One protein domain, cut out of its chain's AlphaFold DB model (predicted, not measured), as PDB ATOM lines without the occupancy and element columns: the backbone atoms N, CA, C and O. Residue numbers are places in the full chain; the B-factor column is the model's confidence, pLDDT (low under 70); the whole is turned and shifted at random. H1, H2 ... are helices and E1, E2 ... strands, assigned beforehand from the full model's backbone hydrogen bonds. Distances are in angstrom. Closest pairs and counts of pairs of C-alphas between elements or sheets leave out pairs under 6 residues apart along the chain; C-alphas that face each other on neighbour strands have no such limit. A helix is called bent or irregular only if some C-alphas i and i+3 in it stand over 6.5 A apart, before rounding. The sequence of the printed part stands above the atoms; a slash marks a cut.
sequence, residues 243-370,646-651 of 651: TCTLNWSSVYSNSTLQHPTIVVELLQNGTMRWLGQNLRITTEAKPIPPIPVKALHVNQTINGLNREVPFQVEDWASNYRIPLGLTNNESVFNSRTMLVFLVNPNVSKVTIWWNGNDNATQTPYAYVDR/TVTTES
ATOM      1  N   THR A 243     133.636  78.347  78.685       96.19
ATOM      2  CA  THR A 243     132.545  77.763  79.463       96.19
ATOM      3  C   THR A 243     132.731  78.141  80.929       96.19
ATOM      4  O   THR A 243     133.682  77.719  81.583       96.19
ATOM      5  N   CYS A 244     131.801  78.934  81.449       97.00
ATOM      6  CA  CYS A 244     131.689  79.313  82.849       97.00
ATOM      7  C   CYS A 244     130.720  78.347  83.535       97.00
ATOM      8  O   CYS A 244     129.514  78.406  83.302       97.00
ATOM      9  N   THR A 245     131.229  77.448  84.372       97.25
ATOM     10  CA  THR A 245     130.390  76.588  85.217       97.25
ATOM     11  C   THR A 245     130.033  77.341  86.491       97.25
ATOM     12  O   THR A 245     130.931  77.780  87.210       97.25
ATOM     13  N   LEU A 246     128.735  77.490  86.756       96.75
ATOM     14  CA  LEU A 246     128.201  78.191  87.921       96.75
ATOM     15  C   LEU A 246     127.910  77.180  89.031       96.75
ATOM     16  O   LEU A 246     127.117  76.257  88.849       96.75
ATOM     17  N   ASN A 247     128.557  77.354  90.179       95.94
ATOM     18  CA  ASN A 247     128.327  76.551  91.371       95.94
ATOM     19  C   ASN A 247     127.579  77.392  92.409       95.94
ATOM     20  O   ASN A 247     128.169  78.238  93.089       95.94
ATOM     21  N   TRP A 248     126.269  77.178  92.470       94.00
ATOM     22  CA  TRP A 248     125.359  77.857  93.384       94.00
ATOM     23  C   TRP A 248     125.398  77.226  94.777       94.00
ATOM     24  O   TRP A 248     125.605  76.021  94.927       94.00
ATOM     25  N   SER A 249     125.175  78.044  95.807       91.44
ATOM     26  CA  SER A 249     125.043  77.559  97.183       91.44
ATOM     27  C   SER A 249     123.868  76.583  97.312       91.44
ATOM     28  O   SER A 249     122.830  76.762  96.673       91.44
ATOM     29  N   SER A 250     123.983  75.582  98.190       88.94
ATOM     30  CA  SER A 250     122.894  74.630  98.441       88.94
ATOM     31  C   SER A 250     121.640  75.292  99.012       88.94
ATOM     32  O   SER A 250     120.564  74.705  98.900       88.94
ATOM     33  N   VAL A 251     121.761  76.507  99.564       86.56
ATOM     34  CA  VAL A 251     120.640  77.323 100.064       86.56
ATOM     35  C   VAL A 251     119.569  77.538  98.980       86.56
ATOM     36  O   VAL A 251     118.384  77.476  99.282       86.56
ATOM     37  N   TYR A 252     119.953  77.624  97.700       88.81
ATOM     38  CA  TYR A 252     119.004  77.769  96.586       88.81
ATOM     39  C   TYR A 252     118.184  76.509  96.270       88.81
ATOM     40  O   TYR A 252     117.183  76.600  95.565       88.81
ATOM     41  N   SER A 253     118.574  75.327  96.764       84.19
ATOM     42  CA  SER A 253     117.957  74.050  96.347       84.19
ATOM     43  C   SER A 253     116.483  73.923  96.745       84.19
ATOM     44  O   SER A 253     115.748  73.165  96.120       84.19
ATOM     45  N   ASN A 254     116.070  74.649  97.786       80.25
ATOM     46  CA  ASN A 254     114.700  74.661  98.302       80.25
ATOM     47  C   ASN A 254     114.009  76.016  98.083       80.25
ATOM     48  O   ASN A 254     112.969  76.261  98.690       80.25
ATOM     49  N   SER A 255     114.597  76.902  97.273       86.56
ATOM     50  CA  SER A 255     114.027  78.223  97.024       86.56
ATOM     51  C   SER A 255     112.760  78.123  96.178       86.56
ATOM     52  O   SER A 255     112.691  77.345  95.223       86.56
ATOM     53  N   THR A 256     111.765  78.936  96.523       88.44
ATOM     54  CA  THR A 256     110.517  79.110  95.772       88.44
ATOM     55  C   THR A 256     110.461  80.440  95.026       88.44
ATOM     56  O   THR A 256     109.429  80.752  94.426       88.44
ATOM     57  N   LEU A 257     111.570  81.192  95.013       91.00
ATOM     58  CA  LEU A 257     111.670  82.463  94.303       91.00
ATOM     59  C   LEU A 257     111.343  82.295  92.820       91.00
ATOM     60  O   LEU A 257     111.899  81.430  92.134       91.00
ATOM     61  N   GLN A 258     110.489  83.173  92.305       91.94
ATOM     62  CA  GLN A 258     110.107  83.173  90.897       91.94
ATOM     63  C   GLN A 258     111.117  83.935  90.037       91.94
ATOM     64  O   GLN A 258     111.434  83.498  88.926       91.94
ATOM     65  N   HIS A 259     111.689  85.021  90.567       92.19
ATOM     66  CA  HIS A 259     112.603  85.902  89.837       92.19
ATOM     67  C   HIS A 259     113.993  86.082  90.496       92.19
ATOM     68  O   HIS A 259     114.466  87.215  90.609       92.19
ATOM     69  N   PRO A 260     114.723  85.005  90.879       93.50
ATOM     70  CA  PRO A 260     116.076  85.091  91.444       93.50
ATOM     71  C   PRO A 260     117.137  85.349  90.356       93.50
ATOM     72  O   PRO A 260     118.075  84.573  90.162       93.50
ATOM     73  N   THR A 261     116.953  86.411  89.579       95.06
ATOM     74  CA  THR A 261     117.831  86.779  88.466       95.06
ATOM     75  C   THR A 261     118.953  87.683  88.967       95.06
ATOM     76  O   THR A 261     118.688  88.630  89.701       95.06
ATOM     77  N   ILE A 262     120.191  87.451  88.526       96.81
ATOM     78  CA  ILE A 262     121.305  88.409  88.630       96.81
ATOM     79  C   ILE A 262     121.774  88.809  87.230       96.81
ATOM     80  O   ILE A 262     121.706  88.006  86.292       96.81
ATOM     81  N   VAL A 263     122.293  90.028  87.084       97.69
ATOM     82  CA  VAL A 263     122.924  90.475  85.836       97.69
ATOM     83  C   VAL A 263     124.429  90.267  85.935       97.69
ATOM     84  O   VAL A 263     125.108  90.881  86.747       97.69
ATOM     85  N   VAL A 264     124.986  89.410  85.094       98.25
ATOM     86  CA  VAL A 264     126.435  89.226  85.049       98.25
ATOM     87  C   VAL A 264     127.030  90.223  84.075       98.25
ATOM     88  O   VAL A 264     126.681  90.248  82.897       98.25
ATOM     89  N   GLU A 265     127.963  91.014  84.584       98.19
ATOM     90  CA  GLU A 265     128.804  91.924  83.823       98.19
ATOM     91  C   GLU A 265     130.163  91.261  83.573       98.19
ATOM     92  O   GLU A 265     130.942  91.075  84.509       98.19
ATOM     93  N   LEU A 266     130.446  90.884  82.323       97.62
ATOM     94  CA  LEU A 266     131.714  90.296  81.894       97.62
ATOM     95  C   LEU A 266     132.572  91.345  81.171       97.62
ATOM     96  O   LEU A 266     132.239  91.814  80.079       97.62
ATOM     97  N   LEU A 267     133.697  91.698  81.792       96.31
ATOM     98  CA  LEU A 267     134.666  92.668  81.276       96.31
ATOM     99  C   LEU A 267     135.682  92.002  80.333       96.31
ATOM    100  O   LEU A 267     135.886  90.787  80.377       96.31
ATOM    101  N   GLN A 268     136.407  92.800  79.536       94.75
ATOM    102  CA  GLN A 268     137.415  92.263  78.605       94.75
ATOM    103  C   GLN A 268     138.500  91.427  79.279       94.75
ATOM    104  O   GLN A 268     138.959  90.461  78.686       94.75
ATOM    105  N   ASN A 269     138.893  91.748  80.509       93.81
ATOM    106  CA  ASN A 269     139.920  91.000  81.235       93.81
ATOM    107  C   ASN A 269     139.430  89.644  81.793       93.81
ATOM    108  O   ASN A 269     140.184  88.982  82.502       93.81
ATOM    109  N   GLY A 270     138.180  89.248  81.530       94.19
ATOM    110  CA  GLY A 270     137.579  88.020  82.056       94.19
ATOM    111  C   GLY A 270     136.970  88.159  83.457       94.19
ATOM    112  O   GLY A 270     136.477  87.174  84.002       94.19
ATOM    113  N   THR A 271     136.987  89.357  84.053       95.31
ATOM    114  CA  THR A 271     136.303  89.616  85.328       95.31
ATOM    115  C   THR A 271     134.799  89.537  85.117       95.31
ATOM    116  O   THR A 271     134.262  90.231  84.255       95.31
ATOM    117  N   MET A 272     134.128  88.726  85.933       97.19
ATOM    118  CA  MET A 272     132.674  88.712  86.057       97.19
ATOM    119  C   MET A 272     132.285  89.404  87.354       97.19
ATOM    120  O   MET A 272     132.879  89.118  88.396       97.19
ATOM    121  N   ARG A 273     131.291  90.284  87.310       96.12
ATOM    122  CA  ARG A 273     130.806  90.999  88.493       96.12
ATOM    123  C   ARG A 273     129.293  91.160  88.489       96.12
ATOM    124  O   ARG A 273     128.649  91.052  87.447       96.12
ATOM    125  N   TRP A 274     128.757  91.425  89.670       96.88
ATOM    126  CA  TRP A 274     127.364  91.766  89.911       96.88
ATOM    127  C   TRP A 274     127.292  92.790  91.043       96.88
ATOM    128  O   TRP A 274     127.963  92.614  92.058       96.88
ATOM    129  N   LEU A 275     126.519  93.869  90.863       94.88
ATOM    130  CA  LEU A 275     126.392  94.963  91.840       94.88
ATOM    131  C   LEU A 275     127.750  95.463  92.375       94.88
ATOM    132  O   LEU A 275     127.942  95.643  93.571       94.88
ATOM    133  N   GLY A 276     128.725  95.643  91.479       92.00
ATOM    134  CA  GLY A 276     130.072  96.103  91.836       92.00
ATOM    135  C   GLY A 276     130.968  95.056  92.513       92.00
ATOM    136  O   GLY A 276     132.173  95.282  92.608       92.00
ATOM    137  N   GLN A 277     130.436  93.898  92.914       95.44
ATOM    138  CA  GLN A 277     131.208  92.807  93.501       95.44
ATOM    139  C   GLN A 277     131.639  91.793  92.445       95.44
ATOM    140  O   GLN A 277     130.828  91.264  91.682       95.44
ATOM    141  N   ASN A 278     132.932  91.479  92.425       96.50
ATOM    142  CA  ASN A 278     133.462  90.429  91.564       96.50
ATOM    143  C   ASN A 278     132.935  89.060  92.009       96.50
ATOM    144  O   ASN A 278     132.973  88.717  93.193       96.50
ATOM    145  N   LEU A 279     132.497  88.250  91.047       96.06
ATOM    146  CA  LEU A 279     132.194  86.847  91.292       96.06
ATOM    147  C   LEU A 279     133.489  86.096  91.609       96.06
ATOM    148  O   LEU A 279     134.550  86.368  91.039       96.06
ATOM    149  N   ARG A 280     133.406  85.113  92.506       95.31
ATOM    150  CA  ARG A 280     134.571  84.311  92.880       95.31
ATOM    151  C   ARG A 280     134.891  83.314  91.771       95.31
ATOM    152  O   ARG A 280     134.219  82.293  91.641       95.31
ATOM    153  N   ILE A 281     135.949  83.590  91.016       93.56
ATOM    154  CA  ILE A 281     136.472  82.682  89.991       93.56
ATOM    155  C   ILE A 281     137.518  81.754  90.628       93.56
ATOM    156  O   ILE A 281     138.417  82.215  91.328       93.56
ATOM    157  N   THR A 282     137.379  80.440  90.439       93.12
ATOM    158  CA  THR A 282     138.278  79.420  91.023       93.12
ATOM    159  C   THR A 282     139.452  79.049  90.117       93.12
ATOM    160  O   THR A 282     140.418  78.439  90.573       93.12
ATOM    161  N   THR A 283     139.376  79.423  88.841       90.56
ATOM    162  CA  THR A 283     140.434  79.289  87.836       90.56
ATOM    163  C   THR A 283     140.971  80.663  87.436       90.56
ATOM    164  O   THR A 283     140.513  81.697  87.922       90.56
ATOM    165  N   GLU A 284     141.972  80.699  86.559       85.81
ATOM    166  CA  GLU A 284     142.439  81.958  85.984       85.81
ATOM    167  C   GLU A 284     141.341  82.586  85.108       85.81
ATOM    168  O   GLU A 284     140.761  81.912  84.250       85.81
ATOM    169  N   ALA A 285     141.068  83.878  85.306       85.06
ATOM    170  CA  ALA A 285     140.210  84.637  84.406       85.06
ATOM    171  C   ALA A 285     140.817  84.648  82.996       85.06
ATOM    172  O   ALA A 285     142.029  84.783  82.830       85.06
ATOM    173  N   LYS A 286     139.978  84.498  81.969       89.81
ATOM    174  CA  LYS A 286     140.428  84.469  80.576       89.81
ATOM    175  C   LYS A 286     139.936  85.723  79.848       89.81
ATOM    176  O   LYS A 286     138.725  85.882  79.695       89.81
ATOM    177  N   PRO A 287     140.844  86.618  79.414       93.69
ATOM    178  CA  PRO A 287     140.457  87.820  78.693       93.69
ATOM    179  C   PRO A 287     139.846  87.507  77.326       93.69
ATOM    180  O   PRO A 287     140.384  86.675  76.597       93.69
ATOM    181  N   ILE A 288     138.779  88.216  76.953       95.12
ATOM    182  CA  ILE A 288     138.136  88.091  75.638       95.12
ATOM    183  C   ILE A 288     139.066  88.709  74.577       95.12
ATOM    184  O   ILE A 288     139.450  89.880  74.723       95.12
ATOM    185  N   PRO A 289     139.442  87.975  73.507       95.00
ATOM    186  CA  PRO A 289     140.294  88.508  72.449       95.00
ATOM    187  C   PRO A 289     139.609  89.684  71.738       95.00
ATOM    188  O   PRO A 289     138.395  89.850  71.858       95.00
ATOM    189  N   PRO A 290     140.348  90.502  70.971       94.56
ATOM    190  CA  PRO A 290     139.774  91.610  70.210       94.56
ATOM    191  C   PRO A 290     138.999  91.088  68.987       94.56
ATOM    192  O   PRO A 290     139.421  91.232  67.843       94.56
ATOM    193  N   ILE A 291     137.859  90.452  69.248       94.88
ATOM    194  CA  ILE A 291     136.934  89.907  68.254       94.88
ATOM    195  C   ILE A 291     135.869  90.945  67.870       94.88
ATOM    196  O   ILE A 291     135.512  91.790  68.698       94.88
ATOM    197  N   PRO A 292     135.312  90.888  66.648       94.81
ATOM    198  CA  PRO A 292     134.154  91.702  66.287       94.81
ATOM    199  C   PRO A 292     132.956  91.417  67.202       94.81
ATOM    200  O   PRO A 292     132.624  90.259  67.454       94.81
ATOM    201  N   VAL A 293     132.254  92.456  67.654       95.75
ATOM    202  CA  VAL A 293     131.108  92.323  68.569       95.75
ATOM    203  C   VAL A 293     129.977  91.508  67.943       95.75
ATOM    204  O   VAL A 293     129.389  90.659  68.609       95.75
ATOM    205  N   LYS A 294     129.719  91.681  66.641       95.31
ATOM    206  CA  LYS A 294     128.735  90.874  65.899       95.31
ATOM    207  C   LYS A 294     129.015  89.371  65.880       95.31
ATOM    208  O   LYS A 294     128.112  88.610  65.550       95.31
ATOM    209  N   ALA A 295     130.241  88.946  66.182       95.81
ATOM    210  CA  ALA A 295     130.606  87.536  66.205       95.81
ATOM    211  C   ALA A 295     130.235  86.847  67.521       95.81
ATOM    212  O   ALA A 295     130.247  85.621  67.553       95.81
ATOM    213  N   LEU A 296     129.957  87.601  68.591       97.44
ATOM    214  CA  LEU A 296     129.674  87.060  69.919       97.44
ATOM    215  C   LEU A 296     128.332  86.328  69.974       97.44
ATOM    216  O   LEU A 296     127.336  86.764  69.399       97.44
ATOM    217  N   HIS A 297     128.318  85.259  70.761       98.25
ATOM    218  CA  HIS A 297     127.139  84.495  71.129       98.25
ATOM    219  C   HIS A 297     127.229  84.079  72.601       98.25
ATOM    220  O   HIS A 297     128.318  83.824  73.129       98.25
ATOM    221  N   VAL A 298     126.071  83.972  73.256       98.56
ATOM    222  CA  VAL A 298     125.961  83.531  74.651       98.56
ATOM    223  C   VAL A 298     124.950  82.403  74.743       98.56
ATOM    224  O   VAL A 298     123.773  82.567  74.423       98.56
ATOM    225  N   ASN A 299     125.408  81.258  75.232       98.50
ATOM    226  CA  ASN A 299     124.571  80.104  75.503       98.50
ATOM    227  C   ASN A 299     124.496  79.827  77.001       98.50
ATOM    228  O   ASN A 299     125.437  80.092  77.744       98.50
ATOM    229  N   GLN A 300     123.392  79.234  77.437       98.31
ATOM    230  CA  GLN A 300     123.209  78.759  78.798       98.31
ATOM    231  C   GLN A 300     122.732  77.319  78.815       98.31
ATOM    232  O   GLN A 300     121.860  76.931  78.035       98.31
ATOM    233  N   THR A 301     123.265  76.547  79.758       98.00
ATOM    234  CA  THR A 301     122.707  75.247  80.130       98.00
ATOM    235  C   THR A 301     121.708  75.452  81.261       98.00
ATOM    236  O   THR A 301     122.101  75.652  82.410       98.00
ATOM    237  N   ILE A 302     120.421  75.406  80.924       93.81
ATOM    238  CA  ILE A 302     119.305  75.604  81.855       93.81
ATOM    239  C   ILE A 302     118.590  74.269  82.003       93.81
ATOM    240  O   ILE A 302     118.124  73.719  81.005       93.81
ATOM    241  N   ASN A 303     118.527  73.723  83.218       86.94
ATOM    242  CA  ASN A 303     117.935  72.400  83.476       86.94
ATOM    243  C   ASN A 303     118.485  71.300  82.540       86.94
ATOM    244  O   ASN A 303     117.748  70.460  82.028       86.94
ATOM    245  N   GLY A 304     119.795  71.343  82.264       88.00
ATOM    246  CA  GLY A 304     120.490  70.388  81.392       88.00
ATOM    247  C   GLY A 304     120.371  70.652  79.885       88.00
ATOM    248  O   GLY A 304     121.032  69.967  79.106       88.00
ATOM    249  N   LEU A 305     119.592  71.649  79.453       95.31
ATOM    250  CA  LEU A 305     119.427  72.004  78.041       95.31
ATOM    251  C   LEU A 305     120.272  73.225  77.675       95.31
ATOM    252  O   LEU A 305     120.101  74.296  78.257       95.31
ATOM    253  N   ASN A 306     121.155  73.070  76.685       96.81
ATOM    254  CA  ASN A 306     121.971  74.161  76.160       96.81
ATOM    255  C   ASN A 306     121.213  74.949  75.083       96.81
ATOM    256  O   ASN A 306     120.795  74.373  74.079       96.81
ATOM    257  N   ARG A 307     121.070  76.260  75.267       97.12
ATOM    258  CA  ARG A 307     120.398  77.158  74.316       97.12
ATOM    259  C   ARG A 307     121.038  78.534  74.309       97.12
ATOM    260  O   ARG A 307     121.551  78.976  75.330       97.12
ATOM    261  N   GLU A 308     120.993  79.195  73.165       97.94
ATOM    262  CA  GLU A 308     121.374  80.602  73.057       97.94
ATOM    263  C   GLU A 308     120.358  81.473  73.809       97.94
ATOM    264  O   GLU A 308     119.160  81.172  73.814       97.94
ATOM    265  N   VAL A 309     120.840  82.509  74.489       97.94
ATOM    266  CA  VAL A 309     120.029  83.369  75.358       97.94
ATOM    267  C   VAL A 309     120.256  84.844  75.045       97.94
ATOM    268  O   VAL A 309     121.298  85.187  74.487       97.94
ATOM    269  N   PRO A 310     119.313  85.731  75.411       98.31
ATOM    270  CA  PRO A 310     119.504  87.164  75.255       98.31
ATOM    271  C   PRO A 310     120.738  87.686  76.001       98.31
ATOM    272  O   PRO A 310     121.003  87.286  77.136       98.31
ATOM    273  N   PHE A 311     121.459  88.605  75.368       98.56
ATOM    274  CA  PHE A 311     122.585  89.331  75.954       98.56
ATOM    275  C   PHE A 311     122.688  90.716  75.318       98.56
ATOM    276  O   PHE A 311     122.055  90.984  74.301       98.56
ATOM    277  N   GLN A 312     123.506  91.592  75.886       97.88
ATOM    278  CA  GLN A 312     123.849  92.862  75.256       97.88
ATOM    279  C   GLN A 312     125.323  93.182  75.436       97.88
ATOM    280  O   GLN A 312     125.973  92.693  76.359       97.88
ATOM    281  N   VAL A 313     125.850  93.989  74.521       98.25
ATOM    282  CA  VAL A 313     127.210  94.512  74.603       98.25
ATOM    283  C   VAL A 313     127.103  96.017  74.742       98.25
ATOM    284  O   VAL A 313     126.424  96.665  73.946       98.25
ATOM    285  N   GLU A 314     127.704  96.547  75.795       98.06
ATOM    286  CA  GLU A 314     127.543  97.933  76.219       98.06
ATOM    287  C   GLU A 314     128.881  98.664  76.179       98.06
ATOM    288  O   GLU A 314     129.899  98.120  76.614       98.06
ATOM    289  N   ASP A 315     128.865  99.918  75.738       97.81
ATOM    290  CA  ASP A 315     130.007 100.823  75.797       97.81
ATOM    291  C   ASP A 315     129.982 101.620  77.101       97.81
ATOM    292  O   ASP A 315     128.974 102.228  77.466       97.81
ATOM    293  N   TRP A 316     131.121 101.657  77.790       96.56
ATOM    294  CA  TRP A 316     131.308 102.382  79.037       96.56
ATOM    295  C   TRP A 316     132.639 103.135  79.076       96.56
ATOM    296  O   TRP A 316     133.695 102.645  78.673       96.56
ATOM    297  N   ALA A 317     132.610 104.337  79.639       94.00
ATOM    298  CA  ALA A 317     133.778 105.160  79.905       94.00
ATOM    299  C   ALA A 317     134.191 105.122  81.385       94.00
ATOM    300  O   ALA A 317     133.491 104.603  82.258       94.00
ATOM    301  N   SER A 318     135.353 105.728  81.663       90.69
ATOM    302  CA  SER A 318     135.876 105.937  83.019       90.69
ATOM    303  C   SER A 318     135.955 104.630  83.822       90.69
ATOM    304  O   SER A 318     135.460 104.559  84.936       90.69
ATOM    305  N   ASN A 319     136.562 103.580  83.253       90.50
ATOM    306  CA  ASN A 319     136.672 102.255  83.883       90.50
ATOM    307  C   ASN A 319     135.308 101.661  84.279       90.50
ATOM    308  O   ASN A 319     135.116 101.242  85.421       90.50
ATOM    309  N   TYR A 320     134.371 101.619  83.326       93.56
ATOM    310  CA  TYR A 320     133.027 101.057  83.507       93.56
ATOM    311  C   TYR A 320     132.165 101.787  84.542       93.56
ATOM    312  O   TYR A 320     131.423 101.148  85.281       93.56
ATOM    313  N   ARG A 321     132.289 103.119  84.615       92.75
ATOM    314  CA  ARG A 321     131.535 103.964  85.561       92.75
ATOM    315  C   ARG A 321     130.521 104.871  84.878       92.75
ATOM    316  O   ARG A 321     129.565 105.285  85.522       92.75
ATOM    317  N   ILE A 322     130.733 105.202  83.605       94.88
ATOM    318  CA  ILE A 322     129.841 106.078  82.837       94.88
ATOM    319  C   ILE A 322     129.322 105.291  81.629       94.88
ATOM    320  O   ILE A 322     130.134 104.963  80.761       94.88
ATOM    321  N   PRO A 323     128.021 104.971  81.560       96.75
ATOM    322  CA  PRO A 323     127.455 104.266  80.417       96.75
ATOM    323  C   PRO A 323     127.411 105.186  79.190       96.75
ATOM    324  O   PRO A 323     127.157 106.382  79.318       96.75
ATOM    325  N   LEU A 324     127.663 104.633  78.002       96.56
ATOM    326  CA  LEU A 324     127.638 105.364  76.727       96.56
ATOM    327  C   LEU A 324     126.577 104.846  75.748       96.56
ATOM    328  O   LEU A 324     126.149 105.601  74.879       96.56
ATOM    329  N   GLY A 325     126.152 103.586  75.873       97.06
ATOM    330  CA  GLY A 325     125.117 102.998  75.019       97.06
ATOM    331  C   GLY A 325     125.384 101.537  74.683       97.06
ATOM    332  O   GLY A 325     126.248 100.893  75.274       97.06
ATOM    333  N   LEU A 326     124.639 101.022  73.707       97.06
ATOM    334  CA  LEU A 326     124.918  99.726  73.091       97.06
ATOM    335  C   LEU A 326     126.127  99.834  72.157       97.06
ATOM    336  O   LEU A 326     126.224 100.767  71.357       97.06
ATOM    337  N   THR A 327     127.018  98.849  72.218       96.25
ATOM    338  CA  THR A 327     128.180  98.790  71.335       96.25
ATOM    339  C   THR A 327     127.751  98.510  69.899       96.25
ATOM    340  O   THR A 327     126.937  97.625  69.623       96.25
ATOM    341  N   ASN A 328     128.348  99.236  68.953       92.56
ATOM    342  CA  ASN A 328     128.134  98.994  67.531       92.56
ATOM    343  C   ASN A 328     128.595  97.578  67.132       92.56
ATOM    344  O   ASN A 328     129.683  97.131  67.495       92.56
ATOM    345  N   ASN A 329     127.780  96.878  66.346       90.19
ATOM    346  CA  ASN A 329     128.042  95.502  65.926       90.19
ATOM    347  C   ASN A 329     129.296  95.351  65.041       90.19
ATOM    348  O   ASN A 329     129.928  94.295  65.047       90.19
ATOM    349  N   GLU A 330     129.672  96.401  64.312       87.62
ATOM    350  CA  GLU A 330     130.874  96.445  63.486       87.62
ATOM    351  C   GLU A 330     132.136  96.809  64.277       87.62
ATOM    352  O   GLU A 330     133.200  96.805  63.674       87.62
ATOM    353  N   SER A 331     132.050  97.100  65.583       92.44
ATOM    354  CA  SER A 331     133.207  97.381  66.449       92.44
ATOM    355  C   SER A 331     133.896  96.112  66.957       92.44
ATOM    356  O   SER A 331     133.315  95.025  67.008       92.44
ATOM    357  N   VAL A 332     135.138  96.270  67.414       94.50
ATOM    358  CA  VAL A 332     135.910  95.231  68.110       94.50
ATOM    359  C   VAL A 332     135.719  95.332  69.626       94.50
ATOM    360  O   VAL A 332     135.786  96.428  70.193       94.50
ATOM    361  N   PHE A 333     135.528  94.187  70.288       95.62
ATOM    362  CA  PHE A 333     135.427  94.093  71.744       95.62
ATOM    363  C   PHE A 333     136.734  94.563  72.409       95.62
ATOM    364  O   PHE A 333     137.827  94.093  72.080       95.62
ATOM    365  N   ASN A 334     136.637  95.523  73.327       94.19
ATOM    366  CA  ASN A 334     137.766  96.245  73.912       94.19
ATOM    367  C   ASN A 334     137.537  96.579  75.401       94.19
ATOM    368  O   ASN A 334     136.556  96.166  76.009       94.19
ATOM    369  N   SER A 335     138.445  97.332  76.021       94.19
ATOM    370  CA  SER A 335     138.401  97.635  77.458       94.19
ATOM    371  C   SER A 335     137.363  98.673  77.879       94.19
ATOM    372  O   SER A 335     137.288  99.034  79.053       94.19
ATOM    373  N   ARG A 336     136.567  99.157  76.927       94.50
ATOM    374  CA  ARG A 336     135.377  99.978  77.152       94.50
ATOM    375  C   ARG A 336     134.092  99.206  76.890       94.50
ATOM    376  O   ARG A 336     133.028  99.745  77.151       94.50
ATOM    377  N   THR A 337     134.178  97.979  76.382       96.00
ATOM    378  CA  THR A 337     133.003  97.158  76.096       96.00
ATOM    379  C   THR A 337     132.769  96.164  77.220       96.00
ATOM    380  O   THR A 337     133.709  95.538  77.716       96.00
ATOM    381  N   MET A 338     131.512  95.976  77.583       96.56
ATOM    382  CA  MET A 338     131.084  95.015  78.587       96.56
ATOM    383  C   MET A 338     130.034  94.086  77.985       96.56
ATOM    384  O   MET A 338     129.075  94.553  77.376       96.56
ATOM    385  N   LEU A 339     130.216  92.776  78.150       98.25
ATOM    386  CA  LEU A 339     129.215  91.780  77.779       98.25
ATOM    387  C   LEU A 339     128.312  91.526  78.984       98.25
ATOM    388  O   LEU A 339     128.803  91.200  80.063       98.25
ATOM    389  N   VAL A 340     127.003  91.657  78.799       98.50
ATOM    390  CA  VAL A 340     126.034  91.584  79.891       98.50
ATOM    391  C   VAL A 340     124.949  90.557  79.570       98.50
ATOM    392  O   VAL A 340     124.373  90.562  78.481       98.50
ATOM    393  N   PHE A 341     124.679  89.656  80.513       98.44
ATOM    394  CA  PHE A 341     123.671  88.596  80.389       98.44
ATOM    395  C   PHE A 341     123.055  88.254  81.754       98.44
ATOM    396  O   PHE A 341     123.638  88.530  82.799       98.44
ATOM    397  N   LEU A 342     121.872  87.643  81.754       97.81
ATOM    398  CA  LEU A 342     121.137  87.290  82.976       97.81
ATOM    399  C   LEU A 342     121.413  85.847  83.379       97.81
ATOM    400  O   LEU A 342     121.383  84.976  82.516       97.81
ATOM    401  N   VAL A 343     121.605  85.555  84.663       97.00
ATOM    402  CA  VAL A 343     121.642  84.171  85.173       97.00
ATOM    403  C   VAL A 343     120.760  84.025  86.404       97.00
ATOM    404  O   VAL A 343     120.503  84.990  87.116       97.00
ATOM    405  N   ASN A 344     120.302  82.805  86.658       94.94
ATOM    406  CA  ASN A 344     119.575  82.433  87.867       94.94
ATOM    407  C   ASN A 344     120.051  81.044  88.344       94.94
ATOM    408  O   ASN A 344     120.796  80.381  87.611       94.94
ATOM    409  N   PRO A 345     119.625  80.569  89.527       93.69
ATOM    410  CA  PRO A 345     120.055  79.283  90.079       93.69
ATOM    411  C   PRO A 345     119.768  78.043  89.213       93.69
ATOM    412  O   PRO A 345     120.393  77.005  89.411       93.69
ATOM    413  N   ASN A 346     118.880  78.133  88.213       93.25
ATOM    414  CA  ASN A 346     118.619  77.040  87.263       93.25
ATOM    415  C   ASN A 346     119.670  76.951  86.137       93.25
ATOM    416  O   ASN A 346     119.656  76.009  85.334       93.25
ATOM    417  N   VAL A 347     120.572  77.935  86.043       96.06
ATOM    418  CA  VAL A 347     121.671  77.976  85.073       96.06
ATOM    419  C   VAL A 347     122.906  77.312  85.676       96.06
ATOM    420  O   VAL A 347     123.495  77.823  86.626       96.06
ATOM    421  N   SER A 348     123.345  76.200  85.086       96.44
ATOM    422  CA  SER A 348     124.559  75.491  85.525       96.44
ATOM    423  C   SER A 348     125.809  75.893  84.746       96.44
ATOM    424  O   SER A 348     126.926  75.793  85.259       96.44
ATOM    425  N   LYS A 349     125.646  76.345  83.497       97.62
ATOM    426  CA  LYS A 349     126.747  76.793  82.639       97.62
ATOM    427  C   LYS A 349     126.340  77.982  81.789       97.62
ATOM    428  O   LYS A 349     125.219  78.012  81.284       97.62
ATOM    429  N   VAL A 350     127.290  78.879  81.558       98.12
ATOM    430  CA  VAL A 350     127.234  79.925  80.535       98.12
ATOM    431  C   VAL A 350     128.397  79.698  79.578       98.12
ATOM    432  O   VAL A 350     129.538  79.612  80.020       98.12
ATOM    433  N   THR A 351     128.129  79.601  78.282       97.88
ATOM    434  CA  THR A 351     129.164  79.474  77.254       97.88
ATOM    435  C   THR A 351     129.186  80.736  76.403       97.88
ATOM    436  O   THR A 351     128.217  81.017  75.698       97.88
ATOM    437  N   ILE A 352     130.292  81.474  76.454       97.94
ATOM    438  CA  ILE A 352     130.563  82.603  75.561       97.94
ATOM    439  C   ILE A 352     131.396  82.073  74.403       97.94
ATOM    440  O   ILE A 352     132.466  81.515  74.630       97.94
ATOM    441  N   TRP A 353     130.930  82.236  73.172       97.25
ATOM    442  CA  TRP A 353     131.647  81.779  71.983       97.25
ATOM    443  C   TRP A 353     131.534  82.800  70.860       97.25
ATOM    444  O   TRP A 353     130.714  83.717  70.928       97.25
ATOM    445  N   TRP A 354     132.370  82.662  69.833       96.50
ATOM    446  CA  TRP A 354     132.326  83.554  68.680       96.50
ATOM    447  C   TRP A 354     132.434  82.832  67.348       96.50
ATOM    448  O   TRP A 354     133.111  81.813  67.205       96.50
ATOM    449  N   ASN A 355     131.777  83.399  66.340       95.81
ATOM    450  CA  ASN A 355     131.924  82.975  64.958       95.81
ATOM    451  C   ASN A 355     133.132  83.673  64.316       95.81
ATOM    452  O   ASN A 355     133.114  84.881  64.100       95.81
ATOM    453  N   GLY A 356     134.167  82.909  63.965       94.38
ATOM    454  CA  GLY A 356     135.398  83.447  63.379       94.38
ATOM    455  C   GLY A 356     135.255  84.086  61.992       94.38
ATOM    456  O   GLY A 356     136.209  84.693  61.508       94.38
ATOM    457  N   ASN A 357     134.105  83.936  61.330       95.56
ATOM    458  CA  ASN A 357     133.866  84.432  59.977       95.56
ATOM    459  C   ASN A 357     133.709  85.962  59.948       95.56
ATOM    460  O   ASN A 357     132.918  86.528  60.698       95.56
ATOM    461  N   ASP A 358     134.395  86.641  59.029       93.69
ATOM    462  CA  ASP A 358     134.261  88.094  58.835       93.69
ATOM    463  C   ASP A 358     132.861  88.555  58.403       93.69
ATOM    464  O   ASP A 358     132.459  89.695  58.660       93.69
ATOM    465  N   ASN A 359     132.101  87.658  57.779       92.38
ATOM    466  CA  ASN A 359     130.711  87.864  57.397       92.38
ATOM    467  C   ASN A 359     129.719  87.436  58.486       92.38
ATOM    468  O   ASN A 359     128.521  87.381  58.206       92.38
ATOM    469  N   ALA A 360     130.182  87.115  59.701       93.69
ATOM    470  CA  ALA A 360     129.292  86.828  60.817       93.69
ATOM    471  C   ALA A 360     128.290  87.976  61.011       93.69
ATOM    472  O   ALA A 360     128.649  89.157  61.026       93.69
ATOM    473  N   THR A 361     127.021  87.608  61.146       93.88
ATOM    474  CA  THR A 361     125.929  88.526  61.465       93.88
ATOM    475  C   THR A 361     125.583  88.393  62.931       93.88
ATOM    476  O   THR A 361     125.490  87.273  63.437       93.88
ATOM    477  N   GLN A 362     125.311  89.518  63.582       94.69
ATOM    478  CA  GLN A 362     124.902  89.506  64.975       94.69
ATOM    479  C   GLN A 362     123.605  88.706  65.155       94.69
ATOM    480  O   GLN A 362     122.642  88.858  64.401       94.69
ATOM    481  N   THR A 363     123.597  87.843  66.163       97.25
ATOM    482  CA  THR A 363     122.434  87.040  66.538       97.25
ATOM    483  C   THR A 363     121.257  87.920  66.994       97.25
ATOM    484  O   THR A 363     121.475  88.905  67.707       97.25
ATOM    485  N   PRO A 364     119.993  87.575  66.671       97.44
ATOM    486  CA  PRO A 364     118.812  88.266  67.207       97.44
ATOM    487  C   PRO A 364     118.724  88.251  68.738       97.44
ATOM    488  O   PRO A 364     117.984  89.031  69.338       97.44
ATOM    489  N   TYR A 365     119.448  87.356  69.410       98.12
ATOM    490  CA  TYR A 365     119.555  87.368  70.867       98.12
ATOM    491  C   TYR A 365     120.315  88.581  71.415       98.12
ATOM    492  O   TYR A 365     120.152  88.879  72.589       98.12
ATOM    493  N   ALA A 366     121.055  89.318  70.584       97.12
ATOM    494  CA  ALA A 366     121.842  90.468  71.020       97.12
ATOM    495  C   ALA A 366     121.195  91.842  70.767       97.12
ATOM    496  O   ALA A 366     121.736  92.845  71.221       97.12
ATOM    497  N   TYR A 367     120.096  91.914  70.001       95.19
ATOM    498  CA  TYR A 367     119.479  93.199  69.618       95.19
ATOM    499  C   TYR A 367     117.945  93.216  69.625       95.19
ATOM    500  O   TYR A 367     117.348  94.282  69.504       95.19
ATOM    501  N   VAL A 368     117.276  92.062  69.729       96.88
ATOM    502  CA  VAL A 368     115.811  92.037  69.830       96.88
ATOM    503  C   VAL A 368     115.409  92.253  71.283       96.88
ATOM    504  O   VAL A 368     115.629  91.378  72.122       96.88
ATOM    505  N   ASP A 369     114.763  93.380  71.561       96.56
ATOM    506  CA  ASP A 369     114.063  93.595  72.824       96.56
ATOM    507  C   ASP A 369     112.941  92.553  72.983       96.56
ATOM    508  O   ASP A 369     112.117  92.343  72.083       96.56
ATOM    509  N   ARG A 370     112.915  91.892  74.139       96.25
ATOM    510  CA  ARG A 370     111.921  90.878  74.518       96.25
ATOM    511  C   ARG A 370     111.141  91.241  75.781       96.25
ATOM    512  O   ARG A 370     110.141  90.582  76.042       96.25
ATOM    513  N   THR A 646     133.787  78.488  87.719       97.00
ATOM    514  CA  THR A 646     134.937  77.787  87.138       97.00
ATOM    515  C   THR A 646     134.943  78.046  85.639       97.00
ATOM    516  O   THR A 646     133.972  77.712  84.962       97.00
ATOM    517  N   VAL A 647     136.021  78.631  85.117       95.75
ATOM    518  CA  VAL A 647     136.166  78.958  83.690       95.75
ATOM    519  C   VAL A 647     137.077  77.944  83.008       95.75
ATOM    520  O   VAL A 647     138.191  77.701  83.479       95.75
ATOM    521  N   THR A 648     136.619  77.391  81.884       94.50
ATOM    522  CA  THR A 648     137.395  76.523  80.987       94.50
ATOM    523  C   THR A 648     137.347  77.035  79.551       94.50
ATOM    524  O   THR A 648     136.351  77.620  79.126       94.50
ATOM    525  N   THR A 649     138.416  76.810  78.791       92.44
ATOM    526  CA  THR A 649     138.493  77.127  77.359       92.44
ATOM    527  C   THR A 649     138.299  75.876  76.511       92.44
ATOM    528  O   THR A 649     138.758  74.793  76.872       92.44
ATOM    529  N   GLU A 650     137.616  76.021  75.376       88.81
ATOM    530  CA  GLU A 650     137.358  74.929  74.431       88.81
ATOM    531  C   GLU A 650     137.509  75.442  72.985       88.81
ATOM    532  O   GLU A 650     137.303  76.630  72.714       88.81
ATOM    533  N   SER A 651     137.891  74.564  72.052       80.31
ATOM    534  CA  SER A 651     138.119  74.897  70.635       80.31
ATOM    535  C   SER A 651     136.920  74.609  69.753       80.31
ATOM    536  O   SER A 651     136.369  73.494  69.884       80.31
TER     537      SER A 651
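What this domain is: This is residues 243 to 370 and 646 to 651 of the 651 residues of an uncharacterized protein of Candidatus Bathyarchaeota archaeon (UniProt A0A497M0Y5). Two strongly twisted sheets of five strands each lie partly face to face as a sandwich, their strands crossed at 49 degrees. E5, E4, E9, E1 and E10 make one layer and E3, E2, E8, E6 and E7 the other, while the short helix H1 lies off one end, on neither sheet. The printed part has 134 residues with ten named strands and one named helix, in the order E1 H1 E2 E3 E4 E5 E6 E7 E8 E9 E10, and both sheets, in the orders E5 E4 E9 E1 E10 and E3 E2 E8 E6 E7, are antiparallel throughout. The class is mostly strand, though under half of the residues, 62 of 134, are in named elements. The whole is compact, with a radius of gyration of the C-alphas of 14.9 A, and spans 44 by 32 by 32 A.

Where its parts are: E1, residues 243 to 247, begins at C-alpha 243 (132.545, 77.763, 79.463) and is 12.7 A long. H1 is residues 250 to 254. It is irregular, but only just: C-alphas 251 and 254 are 6.7 A apart. E2, residues 262 to 267, is 15.8 A long, and E3 is residues 272 to 274. E4, residues 296 to 302, measures 19.5 A, and E5 is residues 305 to 308. E6, residues 311 to 317, measures 19.8 A, and E7, residues 322 to 326, 12.6 A. E8, residues 337 to 343, is 19.5 A long and begins at C-alpha 337 (133.003, 97.158, 76.096). E9, residues 347 to 354, is the longest strand by residues and measures 20.3 A. E10, residues 646 to 650, is 13.2 A long and ends at C-alpha 650 (137.358, 74.929, 74.431).

How they stand to each other: In the sheet that holds E1, the edge strands are E5 and E10. E1 is antiparallel to E10 at 158 degrees, with N 243 and O 648 2.8 A apart, within hydrogen-bond range. E9 and E1 stand at 164 degrees, with N 244 to O 350 at 2.8 A. E4 and E9 stand at 161 degrees, with N 299 to O 351 at 2.9 A. E4 and E5 are a hairpin, with N 300 to O 307 at 2.8 A. E5 runs on into E6 of the other sheet across a break of 2 residues, at 50 degrees. In that sheet the edge strands are E3 and E7. E6 and E7 are a hairpin, with N 317 to O 322 at 2.8 A. E8 and E6 stand at 141 degrees, with N 340 to O 312 at 2.8 A. E2 and E8 stand at 153 degrees, with N 264 to O 341 at 2.8 A. E2 and E3 are a hairpin, with N 273 to O 265 at 2.9 A. The parts of the two sheets that face each other are 10.9 A centre to centre; the closest C-alphas of E4 and E6, those of Val 298 and Phe 311, are 6.8 A apart. E8 and E9 meet only through their link. In H1, 0 of 1 O i to N i+4 pairs and 1 of 2 O i to N i+3 pairs are within hydrogen-bond range.

The domain as a whole: The two C-alphas farthest apart, those of Asn 254 and Asp 358, are 46.1 A apart. The link E3 to E4, residues 275 to 295, is long, and in it residues 277 to 278 pair antiparallel with residues 273 to 274 of E3. Residues 355 to 370 hold no named element. Residues 371 to 645 are not printed, and C-alphas 370 and 646 are 29.3 A apart across the cut. The mean pLDDT of the printed part is 94.6, and no printed residue is under 70.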